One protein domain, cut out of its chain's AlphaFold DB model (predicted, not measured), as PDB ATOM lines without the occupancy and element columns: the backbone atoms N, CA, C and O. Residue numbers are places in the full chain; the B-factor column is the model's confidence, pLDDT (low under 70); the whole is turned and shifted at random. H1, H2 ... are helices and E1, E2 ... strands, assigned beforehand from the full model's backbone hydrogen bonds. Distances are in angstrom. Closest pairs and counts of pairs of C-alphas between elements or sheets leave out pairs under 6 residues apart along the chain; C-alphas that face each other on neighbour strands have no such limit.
ATOM      1  N   LEU A 204      23.208 -42.254 -20.237       75.50
ATOM      2  CA  LEU A 204      23.972 -41.978 -19.022       75.50
ATOM      3  C   LEU A 204      24.211 -43.268 -18.221       75.50
ATOM      4  O   LEU A 204      23.275 -43.966 -17.811       75.50
ATOM      5  N   ASP A 205      25.482 -43.581 -17.976       70.62
ATOM      6  CA  ASP A 205      25.874 -44.691 -17.113       70.62
ATOM      7  C   ASP A 205      25.811 -44.324 -15.618       70.62
ATOM      8  O   ASP A 205      25.651 -43.167 -15.224       70.62
ATOM      9  N   ALA A 206      25.897 -45.339 -14.755       67.06
ATOM     10  CA  ALA A 206      25.798 -45.160 -13.309       67.06
ATOM     11  C   ALA A 206      26.900 -44.252 -12.748       67.06
ATOM     12  O   ALA A 206      26.660 -43.511 -11.795       67.06
ATOM     13  N   GLU A 207      28.103 -44.332 -13.318       67.44
ATOM     14  CA  GLU A 207      29.274 -43.613 -12.833       67.44
ATOM     15  C   GLU A 207      29.128 -42.124 -13.116       67.44
ATOM     16  O   GLU A 207      29.243 -41.322 -12.191       67.44
ATOM     17  N   THR A 208      28.755 -41.771 -14.344       66.69
ATOM     18  CA  THR A 208      28.461 -40.400 -14.756       66.69
ATOM     19  C   THR A 208      27.346 -39.786 -13.914       66.69
ATOM     20  O   THR A 208      27.479 -38.661 -13.427       66.69
ATOM     21  N   ILE A 209      26.252 -40.522 -13.680       63.62
ATOM     22  CA  ILE A 209      25.145 -40.037 -12.843       63.62
ATOM     23  C   ILE A 209      25.623 -39.843 -11.386       63.62
ATOM     24  O   ILE A 209      25.252 -38.869 -10.728       63.62
ATOM     25  N   ARG A 210      26.475 -40.741 -10.867       64.19
ATOM     26  CA  ARG A 210      26.988 -40.692  -9.487       64.19
ATOM     27  C   ARG A 210      27.953 -39.531  -9.254       64.19
ATOM     28  O   ARG A 210      27.869 -38.871  -8.216       64.19
ATOM     29  N   THR A 211      28.890 -39.308 -10.167       65.31
ATOM     30  CA  THR A 211      29.887 -38.235 -10.058       65.31
ATOM     31  C   THR A 211      29.299 -36.881 -10.453       65.31
ATOM     32  O   THR A 211      29.818 -35.852 -10.019       65.31
ATOM     33  N   ALA A 212      28.193 -36.878 -11.213       61.72
ATOM     34  CA  ALA A 212      27.698 -35.711 -11.942       61.72
ATOM     35  C   ALA A 212      28.823 -35.035 -12.744       61.72
ATOM     36  O   ALA A 212      28.906 -33.811 -12.816       61.72
ATOM     37  N   ALA A 213      29.726 -35.861 -13.268       61.44
ATOM     38  CA  ALA A 213      30.872 -35.468 -14.058       61.44
ATOM     39  C   ALA A 213      31.011 -36.498 -15.178       61.44
ATOM     40  O   ALA A 213      31.369 -37.651 -14.929       61.44
ATOM     41  N   SER A 214      30.691 -36.076 -16.398       59.81
ATOM     42  CA  SER A 214      30.924 -36.850 -17.611       59.81
ATOM     43  C   SER A 214      31.941 -36.127 -18.470       59.81
ATOM     44  O   SER A 214      31.682 -35.022 -18.941       59.81
ATOM     45  N   THR A 215      33.053 -36.785 -18.768       57.34
ATOM     46  CA  THR A 215      33.926 -36.363 -19.870       57.34
ATOM     47  C   THR A 215      33.421 -36.857 -21.230       57.34
ATOM     48  O   THR A 215      33.976 -36.468 -22.251       57.34
ATOM     49  N   SER A 216      32.382 -37.708 -21.265       76.00
ATOM     50  CA  SER A 216      31.848 -38.303 -22.499       76.00
ATOM     51  C   SER A 216      30.404 -37.859 -22.788       76.00
ATOM     52  O   SER A 216      29.558 -37.919 -21.887       76.00
ATOM     53  N   PRO A 217      30.080 -37.450 -24.029       85.69
ATOM     54  CA  PRO A 217      28.705 -37.186 -24.446       85.69
ATOM     55  C   PRO A 217      27.814 -38.427 -24.300       85.69
ATOM     56  O   PRO A 217      28.235 -39.541 -24.608       85.69
ATOM     57  N   SER A 218      26.577 -38.238 -23.845       86.75
ATOM     58  CA  SER A 218      25.582 -39.300 -23.662       86.75
ATOM     59  C   SER A 218      24.326 -39.000 -24.481       86.75
ATOM     60  O   SER A 218      23.757 -37.920 -24.301       86.75
ATOM     61  N   PRO A 219      23.855 -39.917 -25.351       91.94
ATOM     62  CA  PRO A 219      22.646 -39.689 -26.136       91.94
ATOM     63  C   PRO A 219      21.442 -39.468 -25.219       91.94
ATOM     64  O   PRO A 219      21.356 -40.058 -24.141       91.94
ATOM     65  N   ILE A 220      20.513 -38.623 -25.642       91.50
ATOM     66  CA  ILE A 220      19.269 -38.341 -24.939       91.50
ATOM     67  C   ILE A 220      18.140 -38.165 -25.950       91.50
ATOM     68  O   ILE A 220      18.293 -37.471 -26.951       91.50
ATOM     69  N   ASN A 221      17.015 -38.813 -25.677       95.81
ATOM     70  CA  ASN A 221      15.778 -38.669 -26.426       95.81
ATOM     71  C   ASN A 221      14.684 -38.342 -25.413       95.81
ATOM     72  O   ASN A 221      14.591 -39.012 -24.382       95.81
ATOM     73  N   VAL A 222      13.884 -37.317 -25.680       95.81
ATOM     74  CA  VAL A 222      12.762 -36.905 -24.831       95.81
ATOM     75  C   VAL A 222      11.564 -36.632 -25.721       95.81
ATOM     76  O   VAL A 222      11.674 -35.968 -26.749       95.81
ATOM     77  N   THR A 223      10.402 -37.130 -25.325       98.19
ATOM     78  CA  THR A 223       9.129 -36.781 -25.957       98.19
ATOM     79  C   THR A 223       8.157 -36.344 -24.881       98.19
ATOM     80  O   THR A 223       8.050 -36.994 -23.843       98.19
ATOM     81  N   VAL A 224       7.447 -35.249 -25.130       96.94
ATOM     82  CA  VAL A 224       6.373 -34.736 -24.282       96.94
ATOM     83  C   VAL A 224       5.160 -34.474 -25.163       96.94
ATOM     84  O   VAL A 224       5.267 -33.815 -26.191       96.94
ATOM     85  N   GLU A 225       4.002 -34.979 -24.754       97.56
ATOM     86  CA  GLU A 225       2.737 -34.810 -25.463       97.56
ATOM     87  C   GLU A 225       1.643 -34.351 -24.504       97.56
ATOM     88  O   GLU A 225       1.437 -34.943 -23.443       97.56
ATOM     89  N   SER A 226       0.887 -33.344 -24.911       94.62
ATOM     90  CA  SER A 226      -0.316 -32.861 -24.238       94.62
ATOM     91  C   SER A 226      -1.248 -32.214 -25.265       94.62
ATOM     92  O   SER A 226      -0.865 -32.047 -26.422       94.62
ATOM     93  N   THR A 227      -2.466 -31.853 -24.859       94.12
ATOM     94  CA  THR A 227      -3.410 -31.134 -25.728       94.12
ATOM     95  C   THR A 227      -2.869 -29.767 -26.187       94.12
ATOM     96  O   THR A 227      -2.883 -29.529 -27.391       94.12
ATOM     97  N   PRO A 228      -2.349 -28.879 -25.305       92.12
ATOM     98  CA  PRO A 228      -1.870 -27.558 -25.730       92.12
ATOM     99  C   PRO A 228      -0.423 -27.543 -26.249       92.12
ATOM    100  O   PRO A 228      -0.001 -26.544 -26.826       92.12
ATOM    101  N   PHE A 229       0.362 -28.602 -26.013       94.06
ATOM    102  CA  PHE A 229       1.806 -28.604 -26.262       94.06
ATOM    103  C   PHE A 229       2.352 -29.996 -26.592       94.06
ATOM    104  O   PHE A 229       2.062 -30.972 -25.896       94.06
ATOM    105  N   SER A 230       3.236 -30.072 -27.583       96.94
ATOM    106  CA  SER A 230       4.053 -31.256 -27.851       96.94
ATOM    107  C   SER A 230       5.496 -30.868 -28.131       96.94
ATOM    108  O   SER A 230       5.737 -29.868 -28.805       96.94
ATOM    109  N   ALA A 231       6.449 -31.683 -27.687       97.25
ATOM    110  CA  ALA A 231       7.850 -31.510 -28.030       97.25
ATOM    111  C   ALA A 231       8.588 -32.842 -28.155       97.25
ATOM    112  O   ALA A 231       8.350 -33.781 -27.392       97.25
ATOM    113  N   THR A 232       9.533 -32.885 -29.087       98.25
ATOM    114  CA  THR A 232      10.526 -33.946 -29.214       98.25
ATOM    115  C   THR A 232      11.921 -33.347 -29.170       98.25
ATOM    116  O   THR A 232      12.167 -32.242 -29.658       98.25
ATOM    117  N   LEU A 233      12.839 -34.088 -28.574       97.44
ATOM    118  CA  LEU A 233      14.239 -33.729 -28.477       97.44
ATOM    119  C   LEU A 233      15.058 -34.984 -28.706       97.44
ATOM    120  O   LEU A 233      14.903 -35.946 -27.958       97.44
ATOM    121  N   ASP A 234      15.966 -34.927 -29.672       97.06
ATOM    122  CA  ASP A 234      16.921 -35.989 -29.974       97.06
ATOM    123  C   ASP A 234      18.326 -35.383 -30.022       97.06
ATOM    124  O   ASP A 234      18.632 -34.550 -30.881       97.06
ATOM    125  N   GLY A 235      19.192 -35.761 -29.086       95.69
ATOM    126  CA  GLY A 235      20.485 -35.105 -28.933       95.69
ATOM    127  C   GLY A 235      21.499 -35.867 -28.096       95.69
ATOM    128  O   GLY A 235      21.369 -37.059 -27.821       95.69
ATOM    129  N   VAL A 236      22.534 -35.146 -27.687       92.75
ATOM    130  CA  VAL A 236      23.572 -35.590 -26.764       92.75
ATOM    131  C   VAL A 236      23.665 -34.607 -25.607       92.75
ATOM    132  O   VAL A 236      23.548 -33.399 -25.780       92.75
ATOM    133  N   SER A 237      23.858 -35.143 -24.411       88.00
ATOM    134  CA  SER A 237      24.030 -34.392 -23.170       88.00
ATOM    135  C   SER A 237      25.422 -34.630 -22.600       88.00
ATOM    136  O   SER A 237      25.971 -35.729 -22.718       88.00
ATOM    137  N   GLN A 238      25.991 -33.614 -21.967       83.38
ATOM    138  CA  GLN A 238      27.280 -33.689 -21.295       83.38
ATOM    139  C   GLN A 238      27.211 -32.963 -19.950       83.38
ATOM    140  O   GLN A 238      26.482 -31.989 -19.766       83.38
ATOM    141  N   PHE A 239      27.982 -33.475 -18.991       74.50
ATOM    142  CA  PHE A 239      28.129 -32.905 -17.658       74.50
ATOM    143  C   PHE A 239      29.607 -32.574 -17.422       74.50
ATOM    144  O   PHE A 239      30.284 -33.273 -16.669       74.50
ATOM    145  N   ASP A 240      30.114 -31.548 -18.105       70.12
ATOM    146  CA  ASP A 240      31.499 -31.076 -17.999       70.12
ATOM    147  C   ASP A 240      31.498 -29.617 -17.537       70.12
ATOM    148  O   ASP A 240      31.095 -28.722 -18.271       70.12
ATOM    149  N   HIS A 241      31.846 -29.387 -16.267       67.19
ATOM    150  CA  HIS A 241      31.771 -28.071 -15.613       67.19
ATOM    151  C   HIS A 241      30.394 -27.366 -15.679       67.19
ATOM    152  O   HIS A 241      30.281 -26.179 -15.390       67.19
ATOM    153  N   GLY A 242      29.333 -28.114 -15.978       71.81
ATOM    154  CA  GLY A 242      27.970 -27.631 -16.173       71.81
ATOM    155  C   GLY A 242      27.178 -28.651 -16.986       71.81
ATOM    156  O   GLY A 242      27.746 -29.618 -17.490       71.81
ATOM    157  N   PHE A 243      25.863 -28.472 -17.084       78.62
ATOM    158  CA  PHE A 243      25.046 -29.276 -17.989       78.62
ATOM    159  C   PHE A 243      25.003 -28.605 -19.357       78.62
ATOM    160  O   PHE A 243      24.604 -27.441 -19.454       78.62
ATOM    161  N   SER A 244      25.382 -29.344 -20.393       86.69
ATOM    162  CA  SER A 244      25.211 -28.939 -21.780       86.69
ATOM    163  C   SER A 244      24.466 -30.009 -22.569       86.69
ATOM    164  O   SER A 244      24.487 -31.198 -22.237       86.69
ATOM    165  N   MET A 245      23.766 -29.574 -23.607       90.81
ATOM    166  CA  MET A 245      23.037 -30.447 -24.509       90.81
ATOM    167  C   MET A 245      23.031 -29.857 -25.913       90.81
ATOM    168  O   MET A 245      22.869 -28.653 -26.077       90.81
ATOM    169  N   GLU A 246      23.166 -30.696 -26.924       95.62
ATOM    170  CA  GLU A 246      22.995 -30.297 -28.319       95.62
ATOM    171  C   GLU A 246      22.274 -31.392 -29.097       95.62
ATOM    172  O   GLU A 246      22.357 -32.572 -28.756       95.62
ATOM    173  N   GLY A 247      21.531 -31.014 -30.129       97.31
ATOM    174  CA  GLY A 247      20.743 -31.965 -30.903       97.31
ATOM    175  C   GLY A 247      19.712 -31.280 -31.774       97.31
ATOM    176  O   GLY A 247      19.854 -30.108 -32.108       97.31
ATOM    177  N   ASN A 248      18.659 -32.011 -32.119       98.12
ATOM    178  CA  ASN A 248      17.494 -31.480 -32.808       98.12
ATOM    179  C   ASN A 248      16.313 -31.427 -31.843       98.12
ATOM    180  O   ASN A 248      16.087 -32.358 -31.070       98.12
ATOM    181  N   MET A 249      15.558 -30.338 -31.902       97.62
ATOM    182  CA  MET A 249      14.320 -30.173 -31.152       97.62
ATOM    183  C   MET A 249      13.194 -29.844 -32.123       97.62
ATOM    184  O   MET A 249      13.394 -29.099 -33.086       97.62
ATOM    185  N   SER A 250      12.010 -30.386 -31.858       98.06
ATOM    186  CA  SER A 250      10.763 -29.915 -32.442       98.06
ATOM    187  C   SER A 250       9.771 -29.625 -31.324       98.06
ATOM    188  O   SER A 250       9.678 -30.383 -30.364       98.06
ATOM    189  N   ALA A 251       9.064 -28.508 -31.412       97.56
ATOM    190  CA  ALA A 251       8.042 -28.120 -30.456       97.56
ATOM    191  C   ALA A 251       6.847 -27.532 -31.198       97.56
ATOM    192  O   ALA A 251       6.995 -26.904 -32.250       97.56
ATOM    193  N   SER A 252       5.650 -27.747 -30.670       97.62
ATOM    194  CA  SER A 252       4.416 -27.199 -31.221       97.62
ATOM    195  C   SER A 252       3.455 -26.820 -30.107       97.62
ATOM    196  O   SER A 252       3.336 -27.538 -29.112       97.62
ATOM    197  N   ILE A 253       2.796 -25.682 -30.285       97.31
ATOM    198  CA  ILE A 253       1.791 -25.128 -29.384       97.31
ATOM    199  C   ILE A 253       0.570 -24.779 -30.234       97.31
ATOM    200  O   ILE A 253       0.688 -24.041 -31.211       97.31
ATOM    201  N   SER A 254      -0.593 -25.320 -29.874       94.62
ATOM    202  CA  SER A 254      -1.832 -25.076 -30.626       94.62
ATOM    203  C   SER A 254      -2.302 -23.631 -30.489       94.62
ATOM    204  O   SER A 254      -2.618 -23.001 -31.490       94.62
ATOM    205  N   ASP A 255      -2.284 -23.107 -29.266       93.94
ATOM    206  CA  ASP A 255      -2.609 -21.720 -28.947       93.94
ATOM    207  C   ASP A 255      -1.675 -21.252 -27.823       93.94
ATOM    208  O   ASP A 255      -1.601 -21.865 -26.750       93.94
ATOM    209  N   LEU A 256      -0.895 -20.197 -28.084       92.06
ATOM    210  CA  LEU A 256       0.085 -19.691 -27.123       92.06
ATOM    211  C   LEU A 256      -0.571 -19.107 -25.874       92.06
ATOM    212  O   LEU A 256      -0.005 -19.200 -24.789       92.06
ATOM    213  N   ARG A 257      -1.742 -18.494 -26.010       89.62
ATOM    214  CA  ARG A 257      -2.453 -17.823 -24.917       89.62
ATOM    215  C   ARG A 257      -3.029 -18.862 -23.972       89.62
ATOM    216  O   ARG A 257      -2.810 -18.774 -22.765       89.62
ATOM    217  N   ASP A 258      -3.674 -19.887 -24.519       91.31
ATOM    218  CA  ASP A 258      -4.171 -21.029 -23.763       91.31
ATOM    219  C   ASP A 258      -3.027 -21.770 -23.078       91.31
ATOM    220  O   ASP A 258      -3.140 -22.109 -21.898       91.31
ATOM    221  N   PHE A 259      -1.892 -21.951 -23.762       91.44
ATOM    222  CA  PHE A 259      -0.697 -22.521 -23.149       91.44
ATOM    223  C   PHE A 259      -0.198 -21.670 -21.973       91.44
ATOM    224  O   PHE A 259      -0.023 -22.202 -20.876       91.44
ATOM    225  N   LEU A 260      -0.009 -20.357 -22.157       87.62
ATOM    226  CA  LEU A 260       0.476 -19.450 -21.109       87.62
ATOM    227  C   LEU A 260      -0.469 -19.392 -19.902       87.62
ATOM    228  O   LEU A 260       0.007 -19.381 -18.765       87.62
ATOM    229  N   ARG A 261      -1.785 -19.434 -20.129       88.88
ATOM    230  CA  ARG A 261      -2.795 -19.525 -19.066       88.88
ATOM    231  C   ARG A 261      -2.737 -20.877 -18.356       88.88
ATOM    232  O   ARG A 261      -2.789 -20.955 -17.128       88.88
ATOM    233  N   TRP A 262      -2.576 -21.962 -19.111       88.19
ATOM    234  CA  TRP A 262      -2.448 -23.313 -18.568       88.19
ATOM    235  C   TRP A 262      -1.212 -23.462 -17.667       88.19
ATOM    236  O   TRP A 262      -1.286 -24.117 -16.623       88.19
ATOM    237  N   VAL A 263      -0.107 -22.775 -17.969       82.81
ATOM    238  CA  VAL A 263       1.098 -22.765 -17.119       82.81
ATOM    239  C   VAL A 263       1.169 -21.616 -16.095       82.81
ATOM    240  O   VAL A 263       2.189 -21.486 -15.427       82.81
ATOM    241  N   ASP A 264       0.102 -20.822 -15.916       80.75
ATOM    242  CA  ASP A 264       0.054 -19.626 -15.036       80.75
ATOM    243  C   ASP A 264       1.143 -18.570 -15.322       80.75
ATOM    244  O   ASP A 264       1.592 -17.872 -14.412       80.75
ATOM    245  N   LEU A 265       1.598 -18.435 -16.571       78.94
ATOM    246  CA  LEU A 265       2.623 -17.442 -16.919       78.94
ATOM    247  C   LEU A 265       2.029 -16.080 -17.278       78.94
ATOM    248  O   LEU A 265       2.561 -15.051 -16.863       78.94
ATOM    249  N   ALA A 266       0.950 -16.059 -18.057       81.06
ATOM    250  CA  ALA A 266       0.267 -14.834 -18.453       81.06
ATOM    251  C   ALA A 266      -1.161 -15.139 -18.913       81.06
ATOM    252  O   ALA A 266      -1.424 -16.215 -19.448       81.06
ATOM    253  N   ASP A 267      -2.049 -14.163 -18.752       83.38
ATOM    254  CA  ASP A 267      -3.346 -14.137 -19.425       83.38
ATOM    255  C   ASP A 267      -3.267 -13.063 -20.512       83.38
ATOM    256  O   ASP A 267      -2.999 -11.895 -20.216       83.38
ATOM    257  N   LEU A 268      -3.361 -13.486 -21.772       83.06
ATOM    258  CA  LEU A 268      -3.221 -12.619 -22.938       83.06
ATOM    259  C   LEU A 268      -4.546 -12.552 -23.687       83.06
ATOM    260  O   LEU A 268      -5.063 -13.587 -24.107       83.06
ATOM    261  N   ASP A 269      -5.008 -11.336 -23.952       80.75
ATOM    262  CA  ASP A 269      -6.151 -11.072 -24.822       80.75
ATOM    263  C   ASP A 269      -5.693 -10.770 -26.261       80.75
ATOM    264  O   ASP A 269      -4.546 -10.384 -26.515       80.75
ATOM    265  N   GLY A 270      -6.603 -10.940 -27.221       80.56
ATOM    266  CA  GLY A 270      -6.418 -10.543 -28.619       80.56
ATOM    267  C   GLY A 270      -6.350 -11.706 -29.621       80.56
ATOM    268  O   GLY A 270      -6.299 -12.867 -29.221       80.56
ATOM    269  N   PRO A 271      -6.370 -11.399 -30.929       84.44
ATOM    270  CA  PRO A 271      -6.415 -12.385 -32.012       84.44
ATOM    271  C   PRO A 271      -5.017 -12.896 -32.422       84.44
ATOM    272  O   PRO A 271      -4.020 -12.186 -32.259       84.44
ATOM    273  N   GLY A 272      -4.946 -14.119 -32.964       88.19
ATOM    274  CA  GLY A 272      -3.714 -14.768 -33.445       88.19
ATOM    275  C   GLY A 272      -2.899 -15.447 -32.338       88.19
ATOM    276  O   GLY A 272      -3.388 -15.614 -31.222       88.19
ATOM    277  N   LEU A 273      -1.624 -15.738 -32.610       90.94
ATOM    278  CA  LEU A 273      -0.707 -16.549 -31.788       90.94
ATOM    279  C   LEU A 273      -1.116 -18.029 -31.681       90.94
ATOM    280  O   LEU A 273      -0.835 -18.701 -30.683       90.94
ATOM    281  N   GLU A 274      -1.746 -18.538 -32.731       93.31
ATOM    282  CA  GLU A 274      -2.126 -19.931 -32.900       93.31
ATOM    283  C   GLU A 274      -1.083 -20.684 -33.744       93.31
ATOM    284  O   GLU A 274      -0.271 -20.112 -34.482       93.31
ATOM    285  N   ASN A 275      -1.127 -22.014 -33.663       94.81
ATOM    286  CA  ASN A 275      -0.358 -22.932 -34.505       94.81
ATOM    287  C   ASN A 275       1.143 -22.611 -34.541       94.81
ATOM    288  O   ASN A 275       1.768 -22.545 -35.606       94.81
ATOM    289  N   ILE A 276       1.727 -22.409 -33.362       96.69
ATOM    290  CA  ILE A 276       3.148 -22.125 -33.232       96.69
ATOM    291  C   ILE A 276       3.927 -23.424 -33.375       96.69
ATOM    292  O   ILE A 276       3.643 -24.409 -32.693       96.69
ATOM    293  N   SER A 277       4.957 -23.421 -34.214       97.81
ATOM    294  CA  SER A 277       5.923 -24.516 -34.273       97.81
ATOM    295  C   SER A 277       7.350 -24.000 -34.346       97.81
ATOM    296  O   SER A 277       7.625 -22.948 -34.918       97.81
ATOM    297  N   ILE A 278       8.257 -24.757 -33.740       97.44
ATOM    298  CA  ILE A 278       9.694 -24.504 -33.737       97.44
ATOM    299  C   ILE A 278      10.376 -25.823 -34.067       97.44
ATOM    300  O   ILE A 278      10.043 -26.852 -33.483       97.44
ATOM    301  N   SER A 279      11.324 -25.817 -34.997       98.25
ATOM    302  CA  SER A 279      12.124 -27.000 -35.302       98.25
ATOM    303  C   SER A 279      13.529 -26.626 -35.743       98.25
ATOM    304  O   SER A 279      13.713 -25.675 -36.497       98.25
ATOM    305  N   GLY A 280      14.530 -27.382 -35.306       97.94
ATOM    306  CA  GLY A 280      15.900 -27.174 -35.765       97.94
ATOM    307  C   GLY A 280      16.964 -27.693 -34.808       97.94
ATOM    308  O   GLY A 280      16.638 -28.243 -33.748       97.94
ATOM    309  N   PRO A 281      18.240 -27.519 -35.187       97.94
ATOM    310  CA  PRO A 281      19.350 -27.778 -34.297       97.94
ATOM    311  C   PRO A 281      19.318 -26.785 -33.136       97.94
ATOM    312  O   PRO A 281      19.126 -25.583 -33.336       97.94
ATOM    313  N   PHE A 282      19.535 -27.283 -31.927       97.12
ATOM    314  CA  PHE A 282      19.657 -26.460 -30.738       97.12
ATOM    315  C   PHE A 282      20.953 -26.770 -29.999       97.12
ATOM    316  O   PHE A 282      21.483 -27.884 -30.057       97.12
ATOM    317  N   ARG A 283      21.424 -25.784 -29.244       96.44
ATOM    318  CA  ARG A 283      22.423 -25.954 -28.195       96.44
ATOM    319  C   ARG A 283      21.889 -25.354 -26.912       96.44
ATOM    320  O   ARG A 283      21.310 -24.273 -26.912       96.44
ATOM    321  N   PHE A 284      22.113 -26.046 -25.816       92.38
ATOM    322  CA  PHE A 284      21.804 -25.592 -24.481       92.38
ATOM    323  C   PHE A 284      23.067 -25.664 -23.640       92.38
ATOM    324  O   PHE A 284      23.675 -26.725 -23.514       92.38
ATOM    325  N   SER A 285      23.478 -24.537 -23.079       88.94
ATOM    326  CA  SER A 285      24.621 -24.461 -22.174       88.94
ATOM    327  C   SER A 285      24.465 -23.246 -21.274       88.94
ATOM    328  O   SER A 285      23.918 -22.229 -21.697       88.94
ATOM    329  N   GLU A 286      24.906 -23.356 -20.021       82.69
ATOM    330  CA  GLU A 286      24.892 -22.248 -19.050       82.69
ATOM    331  C   GLU A 286      23.514 -21.558 -18.909       82.69
ATOM    332  O   GLU A 286      23.410 -20.354 -18.680       82.69
TER     333      GLU A 286
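Overview. This is residues 204 to 286 of the 414 residues of the protein "AsmA family protein" of Methyloligella halotolerans (UniProt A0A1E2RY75). A long four-stranded sheet, arched lengthwise, makes the body, with a short helix at each end of its length: H1 near one end, H2 near the other. The strands E2, E3 and E4 bend sharply toward the H1 end of the arch, and after H2 a long loop folds back to the edge strand E4. The printed part has 83 residues, with two named helices and four named strands in the order H1 E1 E2 E3 H2 E4; the sheet runs E1 E2 E3 E4, antiparallel throughout. The class is mixed, helices and strands, and the whole is a loose rod with a radius of gyration of the C-alphas of 16.5 A and spans of 50 by 23 by 21 A.

Arrangement. H1, residues 206 to 211, is only just on the sheet, with 5 pairs of C-alphas within 10 A, and only grazes it with residues 208 to 211. E1, residues 218 to 225, is an edge strand and forms a hairpin with E2, residues 229 to 239; N 222 and O 233 are 2.8 A apart, within hydrogen-bond range. E2 forms a second hairpin with E3, residues 243 to 255, where N 232 and O 250 are 2.8 A apart. E1, E2 and E3 make a meander, each strand the antiparallel neighbour of the one before. H2, residues 256 to 262, only grazes the sheet with residues 256 to 259; its closest C-alphas to E3 are those of Phe 259 and Ile 253, 7.2 A apart. E4, residues 274 to 285, is the other edge strand, antiparallel to E3 at 175 degrees, with N 251 and O 278 at 2.8 A. E1 and E4 are apart, as are H1 and H2. In both helices every O i to N i+4 pair is within hydrogen-bond range.

Along the chain. H1 begins at C-alpha 206 (25.798, -45.160, -13.309) and is 8.7 A long. E1 measures 23.4 A, E2 28.0 A and E3 30.7 A from first to last C-alpha. E2 bends by 70 degrees at Val 236, E3 by 83 degrees at Gly 247 and E4 by 78 degrees at Pro 281. H2 is 9.6 A long and begins at C-alpha 256 (0.085, -19.691, -27.123). E4, 29.2 A long, ends at C-alpha 285 (24.621, -24.461, -22.174).

Size, cuts and confidence. The two C-alphas farthest apart are those of Glu 207 and Gly 270, 51.2 A. The sheet is twisted, its C-alphas lying up to 8.0 A off their best plane. The link from H2 to E4, 11 residues, is long, and the printed part has no cut. The mean pLDDT of the printed part is 86.8, and residues 206 to 215 and residue 241 are under 70.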